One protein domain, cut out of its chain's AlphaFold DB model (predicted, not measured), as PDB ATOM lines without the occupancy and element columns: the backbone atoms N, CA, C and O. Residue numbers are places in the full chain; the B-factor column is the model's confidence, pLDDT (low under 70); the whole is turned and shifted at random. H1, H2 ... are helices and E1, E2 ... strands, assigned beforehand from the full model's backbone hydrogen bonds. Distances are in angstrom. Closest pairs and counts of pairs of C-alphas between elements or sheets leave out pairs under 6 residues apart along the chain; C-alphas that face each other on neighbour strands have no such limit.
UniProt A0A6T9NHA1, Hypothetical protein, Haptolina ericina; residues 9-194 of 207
ATOM      1  N   LEU A   9     134.199 125.803 112.525       96.31
ATOM      2  CA  LEU A   9     133.850 125.041 111.336       96.31
ATOM      3  C   LEU A   9     133.261 125.974 110.275       96.31
ATOM      4  O   LEU A   9     132.439 126.839 110.583       96.31
ATOM      5  N   TRP A  10     133.673 125.781 109.024       96.12
ATOM      6  CA  TRP A  10     133.321 126.672 107.911       96.12
ATOM      7  C   TRP A  10     132.563 125.974 106.781       96.12
ATOM      8  O   TRP A  10     131.878 126.639 106.004       96.12
ATOM      9  N   LYS A  11     132.702 124.650 106.638       96.06
ATOM     10  CA  LYS A  11     132.095 123.932 105.515       96.06
ATOM     11  C   LYS A  11     130.630 123.646 105.819       96.06
ATOM     12  O   LYS A  11     130.316 123.082 106.859       96.06
ATOM     13  N   LEU A  12     129.747 123.932 104.862       95.06
ATOM     14  CA  LEU A  12     128.299 123.748 105.022       95.06
ATOM     15  C   LEU A  12     127.898 122.310 105.389       95.06
ATOM     16  O   LEU A  12     126.949 122.105 106.136       95.06
ATOM     17  N   ASN A  13     128.645 121.307 104.921       96.19
ATOM     18  CA  ASN A  13     128.403 119.905 105.266       96.19
ATOM     19  C   ASN A  13     128.796 119.535 106.711       96.19
ATOM     20  O   ASN A  13     128.549 118.409 107.131       96.19
ATOM     21  N   GLN A  14     129.416 120.450 107.459       95.62
ATOM     22  CA  GLN A  14     129.740 120.289 108.877       95.62
ATOM     23  C   GLN A  14     128.656 120.876 109.787       95.62
ATOM     24  O   GLN A  14     128.789 120.771 111.003       95.62
ATOM     25  N   ILE A  15     127.604 121.503 109.245       96.94
ATOM     26  CA  ILE A  15     126.515 122.080 110.041       96.94
ATOM     27  C   ILE A  15     125.815 120.980 110.843       96.94
ATOM     28  O   ILE A  15     125.384 119.962 110.304       96.94
ATOM     29  N   SER A  16     125.653 121.219 112.141       97.06
ATOM     30  CA  SER A  16     124.851 120.394 113.036       97.06
ATOM     31  C   SER A  16     124.098 121.265 114.041       97.06
ATOM     32  O   SER A  16     124.467 122.407 114.318       97.06
ATOM     33  N   VAL A  17     123.061 120.705 114.666       95.25
ATOM     34  CA  VAL A  17     122.361 121.372 115.779       95.25
ATOM     35  C   VAL A  17     123.335 121.717 116.915       95.25
ATOM     36  O   VAL A  17     123.266 122.807 117.482       95.25
ATOM     37  N   THR A  18     124.285 120.824 117.206       95.31
ATOM     38  CA  THR A  18     125.245 120.973 118.309       95.31
ATOM     39  C   THR A  18     126.272 122.078 118.089       95.31
ATOM     40  O   THR A  18     126.661 122.720 119.054       95.31
ATOM     41  N   ASN A  19     126.701 122.341 116.854       96.25
ATOM     42  CA  ASN A  19     127.669 123.407 116.575       96.25
ATOM     43  C   ASN A  19     127.022 124.706 116.071       96.25
ATOM     44  O   ASN A  19     127.714 125.717 115.957       96.25
ATOM     45  N   THR A  20     125.721 124.691 115.761       96.69
ATOM     46  CA  THR A  20     125.018 125.850 115.192       96.69
ATOM     47  C   THR A  20     124.001 126.465 116.149       96.69
ATOM     48  O   THR A  20     123.991 127.682 116.303       96.69
ATOM     49  N   LEU A  21     123.169 125.658 116.817       96.31
ATOM     50  CA  LEU A  21     122.099 126.163 117.689       96.31
ATOM     51  C   LEU A  21     122.473 126.126 119.172       96.31
ATOM     52  O   LEU A  21     122.220 127.091 119.890       96.31
ATOM     53  N   LEU A  22     123.118 125.048 119.630       95.44
ATOM     54  CA  LEU A  22     123.543 124.909 121.029       95.44
ATOM     55  C   LEU A  22     124.506 126.018 121.516       95.44
ATOM     56  O   LEU A  22     124.398 126.393 122.683       95.44
ATOM     57  N   PRO A  23     125.407 126.593 120.689       97.31
ATOM     58  CA  PRO A  23     126.245 127.707 121.132       97.31
ATOM     59  C   PRO A  23     125.480 129.017 121.357       97.31
ATOM     60  O   PRO A  23     125.988 129.875 122.074       97.31
ATOM     61  N   LEU A  24     124.287 129.204 120.769       97.19
ATOM     62  CA  LEU A  24     123.590 130.498 120.798       97.19
ATOM     63  C   LEU A  24     123.292 130.976 122.228       97.19
ATOM     64  O   LEU A  24     123.702 132.091 122.551       97.19
ATOM     65  N   PRO A  25     122.684 130.172 123.128       96.06
ATOM     66  CA  PRO A  25     122.521 130.582 124.522       96.06
ATOM     67  C   PRO A  25     123.853 130.911 125.206       96.06
ATOM     68  O   PRO A  25     123.935 131.891 125.941       96.06
ATOM     69  N   ALA A  26     124.908 130.130 124.939       97.44
ATOM     70  CA  ALA A  26     126.227 130.365 125.520       97.44
ATOM     71  C   ALA A  26     126.825 131.706 125.067       97.44
ATOM     72  O   ALA A  26     127.398 132.410 125.895       97.44
ATOM     73  N   PHE A  27     126.649 132.097 123.800       98.44
ATOM     74  CA  PHE A  27     127.087 133.407 123.324       98.44
ATOM     75  C   PHE A  27     126.404 134.543 124.085       98.44
ATOM     76  O   PHE A  27     127.094 135.423 124.583       98.44
ATOM     77  N   PHE A  28     125.079 134.514 124.248       97.88
ATOM     78  CA  PHE A  28     124.371 135.580 124.971       97.88
ATOM     79  C   PHE A  28     124.743 135.636 126.456       97.88
ATOM     80  O   PHE A  28     124.958 136.722 126.991       97.88
ATOM     81  N   VAL A  29     124.892 134.477 127.113       97.56
ATOM     82  CA  VAL A  29     125.350 134.430 128.510       97.56
ATOM     83  C   VAL A  29     126.756 135.005 128.648       97.56
ATOM     84  O   VAL A  29     126.977 135.839 129.523       97.56
ATOM     85  N   VAL A  30     127.701 134.586 127.804       98.44
ATOM     86  CA  VAL A  30     129.091 135.054 127.877       98.44
ATOM     87  C   VAL A  30     129.196 136.529 127.494       98.44
ATOM     88  O   VAL A  30     129.888 137.268 128.184       98.44
ATOM     89  N   TYR A  31     128.478 136.984 126.466       98.69
ATOM     90  CA  TYR A  31     128.500 138.380 126.034       98.69
ATOM     91  C   TYR A  31     128.118 139.328 127.169       98.69
ATOM     92  O   TYR A  31     128.889 140.233 127.501       98.69
ATOM     93  N   ASP A  32     126.970 139.097 127.811       97.88
ATOM     94  CA  ASP A  32     126.517 139.990 128.879       97.88
ATOM     95  C   ASP A  32     127.325 139.862 130.170       97.88
ATOM     96  O   ASP A  32     127.336 140.805 130.961       97.88
ATOM     97  N   ALA A  33     128.072 138.767 130.351       98.19
ATOM     98  CA  ALA A  33     129.006 138.628 131.469       98.19
ATOM     99  C   ALA A  33     130.079 139.725 131.447       98.19
ATOM    100  O   ALA A  33     130.543 140.162 132.499       98.19
ATOM    101  N   PHE A  34     130.455 140.182 130.248       98.44
ATOM    102  CA  PHE A  34     131.397 141.282 130.046       98.44
ATOM    103  C   PHE A  34     130.687 142.613 129.790       98.44
ATOM    104  O   PHE A  34     131.130 143.646 130.298       98.44
ATOM    105  N   TYR A  35     129.579 142.603 129.044       98.38
ATOM    106  CA  TYR A  35     128.870 143.832 128.698       98.38
ATOM    107  C   TYR A  35     128.234 144.495 129.920       98.38
ATOM    108  O   TYR A  35     128.400 145.696 130.095       98.38
ATOM    109  N   ALA A  36     127.558 143.752 130.804       97.94
ATOM    110  CA  ALA A  36     126.850 144.364 131.928       97.94
ATOM    111  C   ALA A  36     127.804 145.088 132.913       97.94
ATOM    112  O   ALA A  36     127.529 146.238 133.271       97.94
ATOM    113  N   PRO A  37     128.970 144.523 133.299       98.06
ATOM    114  CA  PRO A  37     129.972 145.263 134.071       98.06
ATOM    115  C   PRO A  37     130.581 146.449 133.314       98.06
ATOM    116  O   PRO A  37     130.787 147.506 133.913       98.06
ATOM    117  N   PHE A  38     130.857 146.301 132.012       98.31
ATOM    118  CA  PHE A  38     131.355 147.395 131.174       98.31
ATOM    119  C   PHE A  38     130.362 148.559 131.137       98.31
ATOM    120  O   PHE A  38     130.724 149.697 131.428       98.31
ATOM    121  N   HIS A  39     129.094 148.266 130.872       98.19
ATOM    122  CA  HIS A  39     128.020 149.244 130.834       98.19
ATOM    123  C   HIS A  39     127.843 149.923 132.197       98.19
ATOM    124  O   HIS A  39     127.771 151.147 132.276       98.19
ATOM    125  N   ARG A  40     127.920 149.175 133.302       97.75
ATOM    126  CA  ARG A  40     127.964 149.766 134.648       97.75
ATOM    127  C   ARG A  40     129.164 150.699 134.850       97.75
ATOM    128  O   ARG A  40     129.022 151.744 135.483       97.75
ATOM    129  N   ALA A  41     130.340 150.358 134.324       97.69
ATOM    130  CA  ALA A  41     131.521 151.218 134.402       97.69
ATOM    131  C   ALA A  41     131.361 152.512 133.582       97.69
ATOM    132  O   ALA A  41     131.871 153.555 133.993       97.69
ATOM    133  N   LEU A  42     130.604 152.484 132.481       97.81
ATOM    134  CA  LEU A  42     130.263 153.683 131.708       97.81
ATOM    135  C   LEU A  42     129.419 154.690 132.508       97.81
ATOM    136  O   LEU A  42     129.535 155.894 132.284       97.81
ATOM    137  N   HIS A  43     128.634 154.221 133.482       97.50
ATOM    138  CA  HIS A  43     127.892 155.065 134.433       97.50
ATOM    139  C   HIS A  43     128.747 155.629 135.565       97.50
ATOM    140  O   HIS A  43     128.283 156.458 136.351       97.50
ATOM    141  N   HIS A  44     130.017 155.233 135.665       97.12
ATOM    142  CA  HIS A  44     130.905 155.832 136.644       97.12
ATOM    143  C   HIS A  44     131.099 157.325 136.345       97.12
ATOM    144  O   HIS A  44     131.316 157.730 135.201       97.12
ATOM    145  N   ARG A  45     131.085 158.158 137.395       95.44
ATOM    146  CA  ARG A  45     131.132 159.633 137.306       95.44
ATOM    147  C   ARG A  45     132.254 160.196 136.427       95.44
ATOM    148  O   ARG A  45     132.086 161.257 135.840       95.44
ATOM    149  N   SER A  46     133.391 159.502 136.348       96.81
ATOM    150  CA  SER A  46     134.549 159.927 135.551       96.81
ATOM    151  C   SER A  46     134.424 159.614 134.058       96.81
ATOM    152  O   SER A  46     135.187 160.164 133.273       96.81
ATOM    153  N   VAL A  47     133.502 158.730 133.668       97.12
ATOM    154  CA  VAL A  47     133.322 158.258 132.285       97.12
ATOM    155  C   VAL A  47     132.014 158.784 131.698       97.12
ATOM    156  O   VAL A  47     132.000 159.275 130.569       97.12
ATOM    157  N   TYR A  48     130.936 158.752 132.486       97.38
ATOM    158  CA  TYR A  48     129.571 159.032 132.039       97.38
ATOM    159  C   TYR A  48     129.453 160.322 131.229       97.38
ATOM    160  O   TYR A  48     128.940 160.307 130.113       97.38
ATOM    161  N   ALA A  49     129.967 161.437 131.756       96.94
ATOM    162  CA  ALA A  49     129.807 162.748 131.131       96.94
ATOM    163  C   ALA A  49     130.417 162.841 129.722       96.94
ATOM    164  O   ALA A  49     129.931 163.634 128.915       96.94
ATOM    165  N   PHE A  50     131.450 162.045 129.440       97.06
ATOM    166  CA  PHE A  50     132.220 162.094 128.196       97.06
ATOM    167  C   PHE A  50     131.770 161.059 127.170       97.06
ATOM    168  O   PHE A  50     131.872 161.305 125.974       97.06
ATOM    169  N   VAL A  51     131.281 159.913 127.640       97.56
ATOM    170  CA  VAL A  51     130.983 158.761 126.789       97.56
ATOM    171  C   VAL A  51     129.473 158.527 126.776       97.56
ATOM    172  O   VAL A  51     128.776 158.909 125.839       97.56
ATOM    173  N   HIS A  52     128.941 158.035 127.890       97.31
ATOM    174  CA  HIS A  52     127.609 157.441 127.931       97.31
ATOM    175  C   HIS A  52     126.451 158.440 128.052       97.31
ATOM    176  O   HIS A  52     125.306 158.142 127.707       97.31
ATOM    177  N   LYS A  53     126.734 159.677 128.477       96.69
ATOM    178  CA  LYS A  53     125.742 160.760 128.521       96.69
ATOM    179  C   LYS A  53     125.146 161.044 127.142       96.69
ATOM    180  O   LYS A  53     123.998 161.471 127.079       96.69
ATOM    181  N   HIS A  54     125.897 160.839 126.055       96.12
ATOM    182  CA  HIS A  54     125.375 160.990 124.691       96.12
ATOM    183  C   HIS A  54     124.183 160.067 124.451       96.12
ATOM    184  O   HIS A  54     123.117 160.544 124.069       96.12
ATOM    185  N   HIS A  55     124.346 158.783 124.765       96.19
ATOM    186  CA  HIS A  55     123.287 157.792 124.645       96.19
ATOM    187  C   HIS A  55     122.087 158.133 125.545       96.19
ATOM    188  O   HIS A  55     120.952 158.203 125.084       96.19
ATOM    189  N   HIS A  56     122.335 158.496 126.808       95.38
ATOM    190  CA  HIS A  56     121.279 158.856 127.773       95.38
ATOM    191  C   HIS A  56     120.554 160.181 127.489       95.38
ATOM    192  O   HIS A  56     119.543 160.478 128.122       95.38
ATOM    193  N   ARG A  57     121.006 160.994 126.521       93.62
ATOM    194  CA  ARG A  57     120.179 162.107 126.004       93.62
ATOM    195  C   ARG A  57     118.933 161.589 125.286       93.62
ATOM    196  O   ARG A  57     117.958 162.328 125.164       93.62
ATOM    197  N   GLN A  58     118.946 160.334 124.841       89.38
ATOM    198  CA  GLN A  58     117.789 159.624 124.304       89.38
ATOM    199  C   GLN A  58     116.926 159.096 125.452       89.38
ATOM    200  O   GLN A  58     116.762 157.895 125.608       89.38
ATOM    201  N   VAL A  59     116.351 160.008 126.241       85.50
ATOM    202  CA  VAL A  59     115.597 159.689 127.471       85.50
ATOM    203  C   VAL A  59     114.503 158.645 127.242       85.50
ATOM    204  O   VAL A  59     114.149 157.907 128.154       85.50
ATOM    205  N   VAL A  60     113.944 158.601 126.029       86.12
ATOM    206  CA  VAL A  60     112.931 157.618 125.663       86.12
ATOM    207  C   VAL A  60     113.259 156.999 124.299       86.12
ATOM    208  O   VAL A  60     112.849 157.547 123.267       86.12
ATOM    209  N   PRO A  61     114.001 155.880 124.264       85.88
ATOM    210  CA  PRO A  61     114.416 155.254 123.014       85.88
ATOM    211  C   PRO A  61     113.220 154.604 122.302       85.88
ATOM    212  O   PRO A  61     112.462 153.839 122.896       85.88
ATOM    213  N   THR A  62     113.009 154.933 121.024       93.38
ATOM    214  CA  THR A  62     111.822 154.474 120.261       93.38
ATOM    215  C   THR A  62     112.059 154.193 118.784       93.38
ATOM    216  O   THR A  62     111.221 153.558 118.142       93.38
ATOM    217  N   ARG A  63     113.179 154.659 118.222       94.19
ATOM    218  CA  ARG A  63     113.472 154.617 116.782       94.19
ATOM    219  C   ARG A  63     114.232 153.353 116.370       94.19
ATOM    220  O   ARG A  63     114.913 153.347 115.341       94.19
ATOM    221  N   GLY A  64     114.133 152.294 117.176       94.69
ATOM    222  CA  GLY A  64     114.752 150.998 116.927       94.69
ATOM    223  C   GLY A  64     116.257 151.128 116.708       94.69
ATOM    224  O   GLY A  64     116.957 151.765 117.492       94.69
ATOM    225  N   ASN A  65     116.751 150.578 115.596       94.88
ATOM    226  CA  ASN A  65     118.181 150.532 115.303       94.88
ATOM    227  C   ASN A  65     118.833 151.921 115.237       94.88
ATOM    228  O   ASN A  65     119.984 152.066 115.627       94.88
ATOM    229  N   THR A  66     118.100 152.952 114.796       95.25
ATOM    230  CA  THR A  66     118.620 154.331 114.754       95.25
ATOM    231  C   THR A  66     119.001 154.820 116.146       95.25
ATOM    232  O   THR A  66     119.993 155.525 116.295       95.25
ATOM    233  N   ASP A  67     118.221 154.449 117.165       95.69
ATOM    234  CA  ASP A  67     118.559 154.783 118.542       95.69
ATOM    235  C   ASP A  67     119.626 153.838 119.105       95.69
ATOM    236  O   ASP A  67     120.523 154.319 119.790       95.69
ATOM    237  N   ALA A  68     119.572 152.545 118.760       94.38
ATOM    238  CA  ALA A  68     120.505 151.528 119.249       94.38
ATOM    239  C   ALA A  68     121.966 151.790 118.851       94.38
ATOM    240  O   ALA A  68     122.870 151.569 119.650       94.38
ATOM    241  N   ILE A  69     122.205 152.280 117.630       95.12
ATOM    242  CA  ILE A  69     123.561 152.587 117.145       95.12
ATOM    243  C   ILE A  69     124.008 154.016 117.474       95.12
ATOM    244  O   ILE A  69     125.163 154.367 117.237       95.12
ATOM    245  N   ASN A  70     123.118 154.862 118.003       95.69
ATOM    246  CA  ASN A  70     123.422 156.251 118.346       95.69
ATOM    247  C   ASN A  70     124.092 156.348 119.728       95.69
ATOM    248  O   ASN A  70     123.594 156.985 120.656       95.69
ATOM    249  N   VAL A  71     125.252 155.712 119.843       96.31
ATOM    250  CA  VAL A  71     126.096 155.683 121.042       96.31
ATOM    251  C   VAL A  71     127.448 156.330 120.747       96.31
ATOM    252  O   VAL A  71     127.792 156.594 119.591       96.31
ATOM    253  N   HIS A  72     128.243 156.609 121.780       97.69
ATOM    254  CA  HIS A  72     129.600 157.098 121.560       97.69
ATOM    255  C   HIS A  72     130.440 156.030 120.815       97.69
ATOM    256  O   HIS A  72     130.327 154.846 121.141       97.69
ATOM    257  N   PRO A  73     131.336 156.393 119.869       96.81
ATOM    258  CA  PRO A  73     132.111 155.418 119.090       96.81
ATOM    259  C   PRO A  73     132.880 154.395 119.938       96.81
ATOM    260  O   PRO A  73     132.976 153.230 119.570       96.81
ATOM    261  N   PHE A  74     133.388 154.815 121.100       97.12
ATOM    262  CA  PHE A  74     134.017 153.910 122.070       97.12
ATOM    263  C   PHE A  74     133.067 152.807 122.559       97.12
ATOM    264  O   PHE A  74     133.467 151.652 122.620       97.12
ATOM    265  N   GLU A  75     131.815 153.138 122.880       96.62
ATOM    266  CA  GLU A  75     130.820 152.156 123.331       96.62
ATOM    267  C   GLU A  75     130.503 151.163 122.221       96.62
ATOM    268  O   GLU A  75     130.515 149.957 122.459       96.62
ATOM    269  N   PHE A  76     130.303 151.678 121.002       95.75
ATOM    270  CA  PHE A  76     130.039 150.861 119.824       95.75
ATOM    271  C   PHE A  76     131.180 149.866 119.585       95.75
ATOM    272  O   PHE A  76     130.961 148.659 119.562       95.75
ATOM    273  N   VAL A  77     132.424 150.352 119.494       96.75
ATOM    274  CA  VAL A  77     133.599 149.502 119.255       96.75
ATOM    275  C   VAL A  77     133.772 148.466 120.364       96.75
ATOM    276  O   VAL A  77     134.008 147.299 120.063       96.75
ATOM    277  N   MET A  78     133.631 148.848 121.635       97.69
ATOM    278  CA  MET A  78     133.776 147.907 122.750       97.69
ATOM    279  C   MET A  78     132.679 146.834 122.747       97.69
ATOM    280  O   MET A  78     132.984 145.665 122.988       97.69
ATOM    281  N   GLY A  79     131.434 147.194 122.423       95.62
ATOM    282  CA  GLY A  79     130.334 146.241 122.247       95.62
ATOM    283  C   GLY A  79     130.583 145.264 121.093       95.62
ATOM    284  O   GLY A  79     130.494 144.048 121.266       95.62
ATOM    285  N   GLU A  80     130.998 145.760 119.929       94.56
ATOM    286  CA  GLU A  80     131.304 144.908 118.770       94.56
ATOM    287  C   GLU A  80     132.511 143.988 119.022       94.56
ATOM    288  O   GLU A  80     132.466 142.789 118.738       94.56
ATOM    289  N   TYR A  81     133.577 144.489 119.650       96.38
ATOM    290  CA  TYR A  81     134.717 143.648 120.031       96.38
ATOM    291  C   TYR A  81     134.350 142.614 121.099       96.38
ATOM    292  O   TYR A  81     134.920 141.518 121.102       96.38
ATOM    293  N   ASN A  82     133.368 142.900 121.957       98.19
ATOM    294  CA  ASN A  82     132.851 141.920 122.905       98.19
ATOM    295  C   ASN A  82     132.156 140.737 122.203       98.19
ATOM    296  O   ASN A  82     132.253 139.606 122.682       98.19
ATOM    297  N   HIS A  83     131.540 140.934 121.028       97.69
ATOM    298  CA  HIS A  83     131.025 139.818 120.221       97.69
ATOM    299  C   HIS A  83     132.162 138.902 119.756       97.69
ATOM    300  O   HIS A  83     132.072 137.680 119.879       97.69
ATOM    301  N   ILE A  84     133.265 139.483 119.277       96.50
ATOM    302  CA  ILE A  84     134.447 138.724 118.845       96.50
ATOM    303  C   ILE A  84     135.067 137.975 120.032       96.50
ATOM    304  O   ILE A  84     135.378 136.787 119.909       96.50
ATOM    305  N   LEU A  85     135.211 138.640 121.184       97.62
ATOM    306  CA  LEU A  85     135.700 138.028 122.422       97.62
ATOM    307  C   LEU A  85     134.812 136.853 122.845       97.62
ATOM    308  O   LEU A  85     135.314 135.774 123.146       97.62
ATOM    309  N   THR A  86     133.498 137.037 122.808       98.38
ATOM    310  CA  THR A  86     132.512 136.003 123.136       98.38
ATOM    311  C   THR A  86     132.659 134.780 122.236       98.38
ATOM    312  O   THR A  86     132.762 133.654 122.726       98.38
ATOM    313  N   ILE A  87     132.743 134.990 120.919       97.69
ATOM    314  CA  ILE A  87     132.939 133.911 119.945       97.69
ATOM    315  C   ILE A  87     134.271 133.190 120.198       97.69
ATOM    316  O   ILE A  87     134.328 131.955 120.166       97.69
ATOM    317  N   PHE A  88     135.340 133.937 120.491       97.06
ATOM    318  CA  PHE A  88     136.637 133.372 120.856       97.06
ATOM    319  C   PHE A  88     136.531 132.488 122.104       97.06
ATOM    320  O   PHE A  88     136.937 131.329 122.055       97.06
ATOM    321  N   LEU A  89     135.947 132.989 123.194       97.81
ATOM    322  CA  LEU A  89     135.851 132.252 124.456       97.81
ATOM    323  C   LEU A  89     134.992 130.991 124.319       97.81
ATOM    324  O   LEU A  89     135.414 129.913 124.735       97.81
ATOM    325  N   VAL A  90     133.825 131.100 123.682       97.75
ATOM    326  CA  VAL A  90     132.920 129.959 123.497       97.75
ATOM    327  C   VAL A  90     133.547 128.893 122.600       97.75
ATOM    328  O   VAL A  90     133.588 127.728 122.997       97.75
ATOM    329  N   SER A  91     134.118 129.275 121.451       96.50
ATOM    330  CA  SER A  91     134.782 128.315 120.552       96.50
ATOM    331  C   SER A  91     136.041 127.689 121.154       96.50
ATOM    332  O   SER A  91     136.386 126.546 120.847       96.50
ATOM    333  N   ARG A  92     136.770 128.424 122.001       95.81
ATOM    334  CA  ARG A  92     138.041 127.956 122.563       95.81
ATOM    335  C   ARG A  92     137.862 127.057 123.780       95.81
ATOM    336  O   ARG A  92     138.673 126.139 123.937       95.81
ATOM    337  N   TYR A  93     136.868 127.345 124.621       96.25
ATOM    338  CA  TYR A  93     136.759 126.764 125.963       96.25
ATOM    339  C   TYR A  93     135.455 126.014 126.236       96.25
ATOM    340  O   TYR A  93     135.442 125.212 127.164       96.25
ATOM    341  N   LEU A  94     134.380 126.245 125.473       95.44
ATOM    342  CA  LEU A  94     133.089 125.603 125.737       95.44
ATOM    343  C   LEU A  94     132.756 124.520 124.708       95.44
ATOM    344  O   LEU A  94     132.582 123.364 125.081       95.44
ATOM    345  N   LEU A  95     132.665 124.869 123.423       94.94
ATOM    346  CA  LEU A  95     132.311 123.909 122.375       94.94
ATOM    347  C   LEU A  95     132.756 124.370 120.980       94.94
ATOM    348  O   LEU A  95     132.830 125.573 120.736       94.94
ATOM    349  N   PRO A  96     133.007 123.441 120.037       96.06
ATOM    350  CA  PRO A  96     133.184 123.783 118.632       96.06
ATOM    351  C   PRO A  96     131.936 124.463 118.067       96.06
ATOM    352  O   PRO A  96     130.808 124.061 118.357       96.06
ATOM    353  N   ILE A  97     132.142 125.464 117.219       97.81
ATOM    354  CA  ILE A  97     131.066 126.258 116.626       97.81
ATOM    355  C   ILE A  97     131.161 126.243 115.105       97.81
ATOM    356  O   ILE A  97     132.247 126.152 114.536       97.81
ATOM    357  N   HIS A  98     130.025 126.375 114.435       97.81
ATOM    358  CA  HIS A  98     129.975 126.642 113.003       97.81
ATOM    359  C   HIS A  98     129.904 128.153 112.741       97.81
ATOM    360  O   HIS A  98     129.293 128.895 113.511       97.81
ATOM    361  N   ALA A  99     130.469 128.629 111.629       96.81
ATOM    362  CA  ALA A  99     130.445 130.046 111.248       96.81
ATOM    363  C   ALA A  99     129.013 130.620 111.162       96.81
ATOM    364  O   ALA A  99     128.772 131.769 111.528       96.81
ATOM    365  N   VAL A 100     128.036 129.793 110.772       97.44
ATOM    366  CA  VAL A 100     126.603 130.152 110.774       97.44
ATOM    367  C   VAL A 100     126.098 130.501 112.178       97.44
ATOM    368  O   VAL A 100     125.309 131.429 112.307       97.44
ATOM    369  N   ALA A 101     126.583 129.842 113.237       97.81
ATOM    370  CA  ALA A 101     126.227 130.189 114.616       97.81
ATOM    371  C   ALA A 101     126.637 131.631 114.955       97.81
ATOM    372  O   ALA A 101     125.898 132.345 115.623       97.81
ATOM    373  N   CYS A 102     127.799 132.068 114.455       97.25
ATOM    374  CA  CYS A 102     128.294 133.431 114.647       97.25
ATOM    375  C   CYS A 102     127.413 134.444 113.910       97.25
ATOM    376  O   CYS A 102     127.059 135.473 114.475       97.25
ATOM    377  N   LEU A 103     127.023 134.139 112.667       97.12
ATOM    378  CA  LEU A 103     126.119 134.994 111.893       97.12
ATOM    379  C   LEU A 103     124.746 135.111 112.560       97.12
ATOM    380  O   LEU A 103     124.213 136.210 112.669       97.12
ATOM    381  N   LEU A 104     124.196 133.993 113.042       98.25
ATOM    382  CA  LEU A 104     122.941 133.981 113.793       98.25
ATOM    383  C   LEU A 104     123.061 134.779 115.090       98.25
ATOM    384  O   LEU A 104     122.164 135.552 115.400       98.25
ATOM    385  N   PHE A 105     124.167 134.639 115.823       98.19
ATOM    386  CA  PHE A 105     124.419 135.414 117.034       98.19
ATOM    387  C   PHE A 105     124.411 136.922 116.759       98.19
ATOM    388  O   PHE A 105     123.674 137.643 117.425       98.19
ATOM    389  N   LEU A 106     125.142 137.385 115.741       97.62
ATOM    390  CA  LEU A 106     125.175 138.802 115.361       97.62
ATOM    391  C   LEU A 106     123.808 139.301 114.868       97.62
ATOM    392  O   LEU A 106     123.364 140.374 115.265       97.62
ATOM    393  N   ALA A 107     123.115 138.517 114.040       98.06
ATOM    394  CA  ALA A 107     121.802 138.888 113.516       98.06
ATOM    395  C   ALA A 107     120.748 138.977 114.629       98.06
ATOM    396  O   ALA A 107     120.025 139.967 114.723       98.06
ATOM    397  N   ILE A 108     120.684 137.970 115.506       97.06
ATOM    398  CA  ILE A 108     119.773 137.968 116.656       97.06
ATOM    399  C   ILE A 108     120.153 139.099 117.617       97.06
ATOM    400  O   ILE A 108     119.268 139.831 118.048       97.06
ATOM    401  N   GLY A 109     121.442 139.297 117.908       96.88
ATOM    402  CA  GLY A 109     121.931 140.392 118.747       96.88
ATOM    403  C   GLY A 109     121.524 141.767 118.212       96.88
ATOM    404  O   GLY A 109     120.972 142.573 118.957       96.88
ATOM    405  N   GLY A 110     121.687 142.015 116.910       96.31
ATOM    406  CA  GLY A 110     121.233 143.251 116.261       96.31
ATOM    407  C   GLY A 110     119.714 143.448 116.342       96.31
ATOM    408  O   GLY A 110     119.242 144.551 116.634       96.31
ATOM    409  N   CYS A 111     118.937 142.374 116.168       95.88
ATOM    410  CA  CYS A 111     117.486 142.402 116.361       95.88
ATOM    411  C   CYS A 111     117.102 142.726 117.811       95.88
ATOM    412  O   CYS A 111     116.243 143.576 118.031       95.88
ATOM    413  N   LEU A 112     117.738 142.100 118.805       95.62
ATOM    414  CA  LEU A 112     117.468 142.357 120.223       95.62
ATOM    415  C   LEU A 112     117.864 143.786 120.628       95.62
ATOM    416  O   LEU A 112     117.076 144.473 121.275       95.62
ATOM    417  N   ALA A 113     119.026 144.270 120.180       95.25
ATOM    418  CA  ALA A 113     119.462 145.651 120.403       95.25
ATOM    419  C   ALA A 113     118.489 146.660 119.770       95.25
ATOM    420  O   ALA A 113     118.144 147.668 120.385       95.25
ATOM    421  N   THR A 114     117.985 146.357 118.570       96.00
ATOM    422  CA  THR A 114     116.925 147.142 117.926       96.00
ATOM    423  C   THR A 114     115.654 147.135 118.768       96.00
ATOM    424  O   THR A 114     115.104 148.201 119.037       96.00
ATOM    425  N   LEU A 115     115.200 145.959 119.217       95.00
ATOM    426  CA  LEU A 115     113.984 145.800 120.017       95.00
ATOM    427  C   LEU A 115     114.050 146.575 121.340       95.00
ATOM    428  O   LEU A 115     113.063 147.223 121.673       95.00
ATOM    429  N   ASN A 116     115.203 146.602 122.024       94.19
ATOM    430  CA  ASN A 116     115.456 147.396 123.244       94.19
ATOM    431  C   ASN A 116     115.199 148.903 123.085       94.19
ATOM    432  O   ASN A 116     115.078 149.623 124.076       94.19
ATOM    433  N   HIS A 117     115.133 149.385 121.843       95.06
ATOM    434  CA  HIS A 117     114.897 150.781 121.496       95.06
ATOM    435  C   HIS A 117     113.563 150.968 120.764       95.06
ATOM    436  O   HIS A 117     113.413 151.867 119.936       95.06
ATOM    437  N   THR A 118     112.589 150.098 121.032       92.94
ATOM    438  CA  THR A 118     111.210 150.208 120.537       92.94
ATOM    439  C   THR A 118     110.228 150.328 121.700       92.94
ATOM    440  O   THR A 118     110.583 150.127 122.857       92.94
ATOM    441  N   ARG A 119     108.956 150.618 121.399       87.38
ATOM    442  CA  ARG A 119     107.858 150.568 122.385       87.38
ATOM    443  C   ARG A 119     107.119 149.231 122.424       87.38
ATOM    444  O   ARG A 119     106.007 149.164 122.943       87.38
ATOM    445  N   LEU A 120     107.687 148.195 121.817       87.19
ATOM    446  CA  LEU A 120     107.065 146.882 121.826       87.19
ATOM    447  C   LEU A 120     107.158 146.279 123.227       87.19
ATOM    448  O   LEU A 120     108.185 146.385 123.892       87.19
ATOM    449  N   ASP A 121     106.087 145.625 123.661       83.50
ATOM    450  CA  ASP A 121     106.081 144.890 124.921       83.50
ATOM    451  C   ASP A 121     106.370 143.414 124.642       83.50
ATOM    452  O   ASP A 121     105.470 142.593 124.462       83.50
ATOM    453  N   CYS A 122     107.657 143.097 124.491       83.69
ATOM    454  CA  CYS A 122     108.119 141.737 124.245       83.69
ATOM    455  C   CYS A 122     108.975 141.251 125.411       83.69
ATOM    456  O   CYS A 122     109.983 141.871 125.762       83.69
ATOM    457  N   VAL A 123     108.582 140.104 125.964       84.00
ATOM    458  CA  VAL A 123     109.312 139.380 127.003       84.00
ATOM    459  C   VAL A 123     109.576 137.967 126.504       84.00
ATOM    460  O   VAL A 123     108.645 137.253 126.130       84.00
ATOM    461  N   PHE A 124     110.840 137.550 126.515       81.31
ATOM    462  CA  PHE A 124     111.241 136.210 126.101       81.31
ATOM    463  C   PHE A 124     111.804 135.435 127.278       81.31
ATOM    464  O   PHE A 124     112.796 135.847 127.882       81.31
ATOM    465  N   LEU A 125     111.199 134.267 127.520       81.62
ATOM    466  CA  LEU A 125     111.630 133.271 128.500       81.62
ATOM    467  C   LEU A 125     111.777 133.839 129.925       81.62
ATOM    468  O   LEU A 125     111.562 135.018 130.204       81.62
ATOM    469  N   ARG A 126     112.124 132.967 130.867       83.50
ATOM    470  CA  ARG A 126     112.534 133.356 132.220       83.50
ATOM    471  C   ARG A 126     113.839 132.665 132.557       83.50
ATOM    472  O   ARG A 126     114.066 131.539 132.114       83.50
ATOM    473  N   VAL A 127     114.689 133.339 133.320       78.88
ATOM    474  CA  VAL A 127     115.896 132.727 133.868       78.88
ATOM    475  C   VAL A 127     115.455 131.530 134.727       78.88
ATOM    476  O   VAL A 127     114.570 131.707 135.575       78.88
ATOM    477  N   PRO A 128     116.013 130.321 134.511       80.31
ATOM    478  CA  PRO A 128     115.576 129.109 135.197       80.31
ATOM    479  C   PRO A 128     115.480 129.296 136.711       80.31
ATOM    480  O   PRO A 128     116.377 129.864 137.326       80.31
ATOM    481  N   PHE A 129     114.386 128.809 137.302       84.88
ATOM    482  CA  PHE A 129     114.112 128.882 138.746       84.88
ATOM    483  C   PHE A 129     113.938 130.301 139.320       84.88
ATOM    484  O   PHE A 129     113.886 130.467 140.536       84.88
ATOM    485  N   THR A 130     113.790 131.323 138.471       82.75
ATOM    486  CA  THR A 130     113.527 132.706 138.897       82.75
ATOM    487  C   THR A 130     112.308 133.298 138.179       82.75
ATOM    488  O   THR A 130     111.796 132.750 137.201       82.75
ATOM    489  N   SER A 131     111.834 134.451 138.651       81.25
ATOM    490  CA  SER A 131     110.809 135.254 137.972       81.25
ATOM    491  C   SER A 131     111.387 136.272 136.979       81.25
ATOM    492  O   SER A 131     110.621 137.034 136.389       81.25
ATOM    493  N   ILE A 132     112.710 136.301 136.789       83.88
ATOM    494  CA  ILE A 132     113.395 137.305 135.973       83.88
ATOM    495  C   ILE A 132     113.264 136.935 134.492       83.88
ATOM    496  O   ILE A 132     113.533 135.782 134.139       83.88
ATOM    497  N   PRO A 133     112.848 137.864 133.614       85.94
ATOM    498  CA  PRO A 133     112.819 137.597 132.180       85.94
ATOM    499  C   PRO A 133     114.237 137.338 131.669       85.94
ATOM    500  O   PRO A 133     115.180 137.959 132.152       85.94
ATOM    501  N   VAL A 134     114.407 136.449 130.684       88.25
ATOM    502  CA  VAL A 134     115.718 136.358 130.018       88.25
ATOM    503  C   VAL A 134     115.941 137.662 129.270       88.25
ATOM    504  O   VAL A 134     116.858 138.386 129.616       88.25
ATOM    505  N   PHE A 135     115.038 138.017 128.358       91.31
ATOM    506  CA  PHE A 135     115.034 139.308 127.674       91.31
ATOM    507  C   PHE A 135     113.688 139.998 127.867       91.31
ATOM    508  O   PHE A 135     112.638 139.355 127.800       91.31
ATOM    509  N   ALA A 136     113.712 141.312 128.055       90.50
ATOM    510  CA  ALA A 136     112.523 142.148 128.014       90.50
ATOM    511  C   ALA A 136     112.886 143.506 127.417       90.50
ATOM    512  O   ALA A 136     113.786 144.168 127.929       90.50
ATOM    513  N   VAL A 137     112.137 143.955 126.406       91.00
ATOM    514  CA  VAL A 137     112.342 145.281 125.784       91.00
ATOM    515  C   VAL A 137     112.317 146.391 126.837       91.00
ATOM    516  O   VAL A 137     113.155 147.289 126.855       91.00
ATOM    517  N   ARG A 138     111.386 146.275 127.788       91.12
ATOM    518  CA  ARG A 138     111.198 147.246 128.871       91.12
ATOM    519  C   ARG A 138     112.357 147.301 129.864       91.12
ATOM    520  O   ARG A 138     112.424 148.249 130.641       91.12
ATOM    521  N   ALA A 139     113.247 146.308 129.892       93.31
ATOM    522  CA  ALA A 139     114.373 146.324 130.819       93.31
ATOM    523  C   ALA A 139     115.353 147.455 130.478       93.31
ATOM    524  O   ALA A 139     115.769 148.182 131.380       93.31
ATOM    525  N   HIS A 140     115.628 147.657 129.189       94.56
ATOM    526  CA  HIS A 140     116.455 148.761 128.712       94.56
ATOM    527  C   HIS A 140     115.739 150.118 128.846       94.56
ATOM    528  O   HIS A 140     116.338 151.087 129.295       94.56
ATOM    529  N   ASP A 141     114.431 150.194 128.587       92.94
ATOM    530  CA  ASP A 141     113.651 151.416 128.878       92.94
ATOM    531  C   ASP A 141     113.718 151.783 130.377       92.94
ATOM    532  O   ASP A 141     113.961 152.926 130.761       92.94
ATOM    533  N   THR A 142     113.632 150.777 131.255       93.31
ATOM    534  CA  THR A 142     113.812 150.958 132.705       93.31
ATOM    535  C   THR A 142     115.208 151.468 133.051       93.31
ATOM    536  O   THR A 142     115.329 152.262 133.979       93.31
ATOM    537  N   HIS A 143     116.246 151.058 132.318       95.62
ATOM    538  CA  HIS A 143     117.601 151.581 132.485       95.62
ATOM    539  C   HIS A 143     117.672 153.084 132.180       95.62
ATOM    540  O   HIS A 143     118.222 153.840 132.976       95.62
ATOM    541  N   HIS A 144     117.060 153.553 131.088       94.06
ATOM    542  CA  HIS A 144     117.015 154.989 130.763       94.06
ATOM    543  C   HIS A 144     116.273 155.810 131.831       94.06
ATOM    544  O   HIS A 144     116.665 156.937 132.138       94.06
ATOM    545  N   VAL A 145     115.246 155.232 132.463       91.44
ATOM    546  CA  VAL A 145     114.511 155.867 133.575       91.44
ATOM    547  C   VAL A 145     115.270 155.776 134.908       91.44
ATOM    548  O   VAL A 145     115.213 156.694 135.728       91.44
ATOM    549  N   ILE A 146     115.973 154.668 135.149       92.88
ATOM    550  CA  ILE A 146     116.708 154.351 136.379       92.88
ATOM    551  C   ILE A 146     118.145 153.944 135.990       92.88
ATOM    552  O   ILE A 146     118.463 152.750 135.991       92.88
ATOM    553  N   PRO A 147     119.046 154.913 135.715       91.50
ATOM    554  CA  PRO A 147     120.370 154.652 135.121       91.50
ATOM    555  C   PRO A 147     121.245 153.650 135.880       91.50
ATOM    556  O   PRO A 147     122.071 152.960 135.296       91.50
ATOM    557  N   ASN A 148     121.037 153.514 137.192       93.62
ATOM    558  CA  ASN A 148     121.796 152.588 138.030       93.62
ATOM    559  C   ASN A 148     121.215 151.154 138.070       93.62
ATOM    560  O   ASN A 148     121.304 150.484 139.106       93.62
ATOM    561  N   SER A 149     120.583 150.680 136.994       96.12
ATOM    562  CA  SER A 149     119.925 149.362 136.924       96.12
ATOM    563  C   SER A 149     119.956 148.756 135.521       96.12
ATOM    564  O   SER A 149     120.204 149.491 134.583       96.12
ATOM    565  N   ASN A 150     119.671 147.458 135.368       96.94
ATOM    566  CA  ASN A 150     119.457 146.791 134.067       96.94
ATOM    567  C   ASN A 150     120.544 147.079 133.008       96.94
ATOM    568  O   ASN A 150     120.272 147.649 131.954       96.94
ATOM    569  N   TYR A 151     121.788 146.711 133.298       97.44
ATOM    570  CA  TYR A 151     122.942 146.973 132.439       97.44
ATOM    571  C   TYR A 151     123.130 145.961 131.295       97.44
ATOM    572  O   TYR A 151     123.895 146.242 130.371       97.44
ATOM    573  N   GLY A 152     122.503 144.786 131.348       96.62
ATOM    574  CA  GLY A 152     122.606 143.761 130.308       96.62
ATOM    575  C   GLY A 152     122.045 144.235 128.965       96.62
ATOM    576  O   GLY A 152     121.033 144.934 128.918       96.62
ATOM    577  N   GLN A 153     122.693 143.845 127.866       94.88
ATOM    578  CA  GLN A 153     122.222 144.180 126.520       94.88
ATOM    579  C   GLN A 153     121.167 143.181 126.039       94.88
ATOM    580  O   GLN A 153     120.164 143.567 125.438       94.88
ATOM    581  N   TYR A 154     121.384 141.887 126.281       95.00
ATOM    582  CA  TYR A 154     120.569 140.819 125.702       95.00
ATOM    583  C   TYR A 154     119.836 139.985 126.739       95.00
ATOM    584  O   TYR A 154     118.761 139.465 126.454       95.00
ATOM    585  N   ILE A 155     120.395 139.819 127.929       95.25
ATOM    586  CA  ILE A 155     119.822 139.015 128.987       95.25
ATOM    587  C   ILE A 155     119.975 139.679 130.354       95.25
ATOM    588  O   ILE A 155     121.013 140.238 130.697       95.25
ATOM    589  N   MET A 156     118.951 139.544 131.193       95.00
ATOM    590  CA  MET A 156     118.922 140.121 132.545       95.00
ATOM    591  C   MET A 156     119.553 139.221 133.615       95.00
ATOM    592  O   MET A 156     119.515 139.540 134.804       95.00
ATOM    593  N   LEU A 157     120.150 138.093 133.214       95.44
ATOM    594  CA  LEU A 157     120.802 137.152 134.126       95.44
ATOM    595  C   LEU A 157     121.870 137.845 134.982       95.44
ATOM    596  O   LEU A 157     121.885 137.680 136.199       95.44
ATOM    597  N   TRP A 158     122.746 138.637 134.362       96.31
ATOM    598  CA  TRP A 158     123.849 139.284 135.073       96.31
ATOM    599  C   TRP A 158     123.388 140.444 135.944       96.31
ATOM    600  O   TRP A 158     123.956 140.660 137.009       96.31
ATOM    601  N   ASP A 159     122.309 141.130 135.570       96.69
ATOM    602  CA  ASP A 159     121.669 142.107 136.448       96.69
ATOM    603  C   ASP A 159     121.035 141.470 137.678       96.69
ATOM    604  O   ASP A 159     121.087 142.034 138.770       96.69
ATOM    605  N   TRP A 160     120.460 140.277 137.527       94.62
ATOM    606  CA  TRP A 160     119.981 139.507 138.666       94.62
ATOM    607  C   TRP A 160     121.139 139.078 139.575       94.62
ATOM    608  O   TRP A 160     121.073 139.313 140.781       94.62
ATOM    609  N   VAL A 161     122.231 138.549 139.007       95.25
ATOM    610  CA  VAL A 161     123.441 138.160 139.758       95.25
ATOM    611  C   VAL A 161     124.076 139.355 140.481       95.25
ATOM    612  O   VAL A 161     124.487 139.230 141.631       95.25
ATOM    613  N   MET A 162     124.134 140.527 139.843       95.88
ATOM    614  CA  MET A 162     124.688 141.752 140.436       95.88
ATOM    615  C   MET A 162     123.721 142.470 141.392       95.88
ATOM    616  O   MET A 162     124.123 143.439 142.039       95.88
ATOM    617  N   GLY A 163     122.455 142.043 141.472       95.25
ATOM    618  CA  GLY A 163     121.415 142.726 142.249       95.25
ATOM    619  C   GLY A 163     121.000 144.088 141.674       95.25
ATOM    620  O   GLY A 163     120.474 144.936 142.396       95.25
ATOM    621  N   THR A 164     121.254 144.321 140.386       96.25
ATOM    622  CA  THR A 164     120.970 145.571 139.665       96.25
ATOM    623  C   THR A 164     119.692 145.503 138.837       96.25
ATOM    624  O   THR A 164     119.274 146.525 138.298       96.25
ATOM    625  N   PHE A 165     119.036 144.340 138.772       95.31
ATOM    626  CA  PHE A 165     117.761 144.203 138.076       95.31
ATOM    627  C   PHE A 165     116.649 145.028 138.741       95.31
ATOM    628  O   PHE A 165     116.417 144.946 139.954       95.31
ATOM    629  N   ARG A 166     115.908 145.790 137.936       93.12
ATOM    630  CA  ARG A 166     114.711 146.531 138.336       93.12
ATOM    631  C   ARG A 166     113.573 146.251 137.349       93.12
ATOM    632  O   ARG A 166     113.785 146.360 136.143       93.12
ATOM    633  N   PRO A 167     112.363 145.921 137.842       89.75
ATOM    634  CA  PRO A 167     111.189 145.818 136.984       89.75
ATOM    635  C   PRO A 167     110.800 147.201 136.465       89.75
ATOM    636  O   PRO A 167     111.080 148.216 137.116       89.75
ATOM    637  N   HIS A 168     110.089 147.241 135.342       88.00
ATOM    638  CA  HIS A 168     109.643 148.505 134.784       88.00
ATOM    639  C   HIS A 168     108.660 149.198 135.747       88.00
ATOM    640  O   HIS A 168     107.821 148.524 136.350       88.00
ATOM    641  N   PRO A 169     108.681 150.539 135.904       82.62
ATOM    642  CA  PRO A 169     107.786 151.256 136.830       82.62
ATOM    643  C   PRO A 169     106.285 151.024 136.601       82.62
ATOM    644  O   PRO A 169     105.450 151.307 137.457       82.62
ATOM    645  N   GLN A 170     105.922 150.536 135.420       80.12
ATOM    646  CA  GLN A 170     104.545 150.224 135.041       80.12
ATOM    647  C   GLN A 170     104.241 148.717 135.098       80.12
ATOM    648  O   GLN A 170     103.095 148.341 134.874       80.12
ATOM    649  N   ASP A 171     105.225 147.863 135.396       79.44
ATOM    650  CA  ASP A 171     104.993 146.430 135.584       79.44
ATOM    651  C   ASP A 171     104.223 146.173 136.888       79.44
ATOM    652  O   ASP A 171     104.484 146.843 137.904       79.44
ATOM    653  N   PRO A 172     103.318 145.176 136.905       69.06
ATOM    654  CA  PRO A 172     102.668 144.715 138.125       69.06
ATOM    655  C   PRO A 172     103.696 144.309 139.189       69.06
ATOM    656  O   PRO A 172     104.547 143.453 138.963       69.06
ATOM    657  N   GLY A 173     103.617 144.921 140.374       66.12
ATOM    658  CA  GLY A 173     104.491 144.607 141.507       66.12
ATOM    659  C   GLY A 173     105.721 145.509 141.647       66.12
ATOM    660  O   GLY A 173     106.400 145.414 142.677       66.12
ATOM    661  N   SER A 174     105.970 146.419 140.697       69.50
ATOM    662  CA  SER A 174     106.963 147.498 140.821       69.50
ATOM    663  C   SER A 174     106.603 148.467 141.959       69.50
ATOM    664  O   SER A 174     105.427 148.630 142.291       69.50
ATOM    665  N   ILE A 175     107.598 149.130 142.564       65.81
ATOM    666  CA  ILE A 175     107.376 150.080 143.677       65.81
ATOM    667  C   ILE A 175     106.371 151.172 143.271       65.81
ATOM    668  O   ILE A 175     105.471 151.500 144.042       65.81
ATOM    669  N   GLU A 176     106.467 151.671 142.040       63.50
ATOM    670  CA  GLU A 176     105.580 152.715 141.526       63.50
ATOM    671  C   GLU A 176     104.160 152.184 141.247       63.50
ATOM    672  O   GLU A 176     103.176 152.838 141.600       63.50
ATOM    673  N   SER A 177     104.017 150.949 140.742       58.56
ATOM    674  CA  SER A 177     102.699 150.292 140.655       58.56
ATOM    675  C   SER A 177     102.051 150.083 142.028       58.56
ATOM    676  O   SER A 177     100.831 150.167 142.130       58.56
ATOM    677  N   ARG A 178     102.845 149.882 143.095       57.66
ATOM    678  CA  ARG A 178     102.358 149.769 144.485       57.66
ATOM    679  C   ARG A 178     101.972 151.121 145.091       57.66
ATOM    680  O   ARG A 178     101.167 151.152 146.017       57.66
ATOM    681  N   ARG A 179     102.498 152.234 144.566       57.16
ATOM    682  CA  ARG A 179     102.124 153.601 144.976       57.16
ATOM    683  C   ARG A 179     100.816 154.080 144.341       57.16
ATOM    684  O   ARG A 179     100.047 154.776 145.002       57.16
ATOM    685  N   LYS A 180     100.517 153.674 143.101       53.44
ATOM    686  CA  LYS A 180      99.266 154.037 142.399       53.44
ATOM    687  C   LYS A 180      97.959 153.704 143.157       53.44
ATOM    688  O   LYS A 180      97.060 154.546 143.112       53.44
ATOM    689  N   PRO A 181      97.817 152.579 143.891       51.81
ATOM    690  CA  PRO A 181      96.631 152.338 144.716       51.81
ATOM    691  C   PRO A 181      96.441 153.386 145.822       51.81
ATOM    692  O   PRO A 181      95.314 153.799 146.088       51.81
ATOM    693  N   ALA A 182      97.529 153.866 146.435       52.53
ATOM    694  CA  ALA A 182      97.465 154.811 147.551       52.53
ATOM    695  C   ALA A 182      97.080 156.235 147.106       52.53
ATOM    696  O   ALA A 182      96.321 156.910 147.798       52.53
ATOM    697  N   ALA A 183      97.557 156.679 145.938       54.00
ATOM    698  CA  ALA A 183      97.209 157.991 145.385       54.00
ATOM    699  C   ALA A 183      95.753 158.056 144.891       54.00
ATOM    700  O   ALA A 183      95.080 159.062 145.101       54.00
ATOM    701  N   ARG A 184      95.235 156.965 144.303       50.75
ATOM    702  CA  ARG A 184      93.821 156.870 143.903       50.75
ATOM    703  C   ARG A 184      92.888 156.892 145.115       50.75
ATOM    704  O   ARG A 184      91.865 157.554 145.060       50.75
ATOM    705  N   CYS A 185      93.270 156.239 146.215       52.66
ATOM    706  CA  CYS A 185      92.500 156.266 147.459       52.66
ATOM    707  C   CYS A 185      92.452 157.675 148.082       52.66
ATOM    708  O   CYS A 185      91.395 158.101 148.530       52.66
ATOM    709  N   LYS A 186      93.559 158.436 148.039       51.34
ATOM    710  CA  LYS A 186      93.589 159.830 148.521       51.34
ATOM    711  C   LYS A 186      92.755 160.783 147.669       51.34
ATOM    712  O   LYS A 186      91.926 161.490 148.221       51.34
ATOM    713  N   LEU A 187      92.897 160.734 146.344       50.94
ATOM    714  CA  LEU A 187      92.096 161.567 145.439       50.94
ATOM    715  C   LEU A 187      90.600 161.246 145.540       50.94
ATOM    716  O   LEU A 187      89.773 162.144 145.483       50.94
ATOM    717  N   GLN A 188      90.245 159.973 145.718       51.03
ATOM    718  CA  GLN A 188      88.851 159.546 145.834       51.03
ATOM    719  C   GLN A 188      88.255 159.862 147.220       51.03
ATOM    720  O   GLN A 188      87.060 160.128 147.307       51.03
ATOM    721  N   ALA A 189      89.081 159.907 148.274       53.34
ATOM    722  CA  ALA A 189      88.710 160.396 149.605       53.34
ATOM    723  C   ALA A 189      88.566 161.928 149.652       53.34
ATOM    724  O   ALA A 189      87.636 162.434 150.264       53.34
ATOM    725  N   GLU A 190      89.434 162.676 148.967       53.44
ATOM    726  CA  GLU A 190      89.344 164.142 148.865       53.44
ATOM    727  C   GLU A 190      88.109 164.572 148.056       53.44
ATOM    728  O   GLU A 190      87.362 165.440 148.498       53.44
ATOM    729  N   HIS A 191      87.807 163.890 146.942       51.47
ATOM    730  CA  HIS A 191      86.609 164.168 146.134       51.47
ATOM    731  C   HIS A 191      85.290 163.802 146.834       51.47
ATOM    732  O   HIS A 191      84.257 164.405 146.559       51.47
ATOM    733  N   SER A 192      85.302 162.806 147.729       51.75
ATOM    734  CA  SER A 192      84.126 162.462 148.541       51.75
ATOM    735  C   SER A 192      83.958 163.390 149.745       51.75
ATOM    736  O   SER A 192      82.828 163.631 150.153       51.75
ATOM    737  N   HIS A 193      85.041 163.981 150.259       52.53
ATOM    738  CA  HIS A 193      84.953 164.979 151.325       52.53
ATOM    739  C   HIS A 193      84.428 166.337 150.834       52.53
ATOM    740  O   HIS A 193      83.723 167.022 151.572       52.53
ATOM    741  N   GLU A 194      84.735 166.714 149.591       51.38
ATOM    742  CA  GLU A 194      84.270 167.966 148.978       51.38
ATOM    743  C   GLU A 194      82.790 167.902 148.550       51.38
ATOM    744  O   GLU A 194      82.098 168.918 148.556       51.38
TER     745      GLU A 194
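This is residues 9 to 194 of the 207 residues of the protein "Hypothetical protein" of Haptolina ericina (UniProt A0A6T9NHA1). Three long helices, H2, H6 and H7, make the core of the body, their centres in a triangle and their lines crossed, with H7 splayed away from H2. The small hairpin of E1 and E2 and the helices H8 and H9 gather loosely about this core, while residues 181 to 194 of H10 stick out as a long arm. The printed part has 186 residues, mostly helix, with named elements in the order H1 to H7, E1, E2, H8, H9, H10; the sheet E1 - E2 is antiparallel. It is only just loose, close to compact, with a radius of gyration of the C-alphas of 19.5 A, and the arm adds to the length in spans of 78 by 38 by 28 A.

H1 holds residues 17 to 20, beginning at C-alpha 17 at (122.361, 121.372, 115.779). H2, residues 23 to 42, is 28.3 A long, with a kink of 27 degrees near residue 35. H3, H4 and H5 hold residues 45 to 48, 53 to 56 and 65 to 68. H6, residues 73 to 94, measures 30.6 A, and H7, residues 99 to 115, 24.4 A. E1 is residues 123 to 126, E2 133 to 136, H8 137 to 145 and H9 157 to 162. H10, residues 175 to 194, runs 29.7 A to C-alpha 194 at (84.270, 167.966, 148.978).

H2 and H7 are the hubs, touching three helices each. H2 touches H6, opposite ways at a steep tilt of 39 degrees, closest at the C-alphas of Tyr 31 and Thr 86, 5.5 A. With residues 23 to 28 alone it touches H7, the same way at a steep tilt of 47 degrees; the closest C-alphas, of Leu 24 and Phe 105, are 6.2 A apart. H9 touches H2, closest at the C-alphas of Trp 158 and Ala 33, 6.3 A. H7 also touches H1, at Ala 101 and Thr 20, and H5, at Thr 114 and Asn 65, the closest C-alphas being 4.5 A apart in both pairs. Close but not clearly touching are, for instance, H2 and H3, and H4 and H8. In the hairpin, N 124 and O 135 are within hydrogen-bond range at 2.9 A. Every O i to N i+4 pair is within range in H6, H7 and H9, against 14 of 16 in H2 and H10 and 4 of 5 in H8; H1, H3, H4 and H5 are too short for such a pair.

The C-alphas of Asn 13 and Glu 194 are the two farthest apart, 78.5 A. The printed part has no cut. The links H8 to H9 and H9 to H10 are long. H10 is apart from the other named elements, and pLDDT is under 70 in residues 172 to 194.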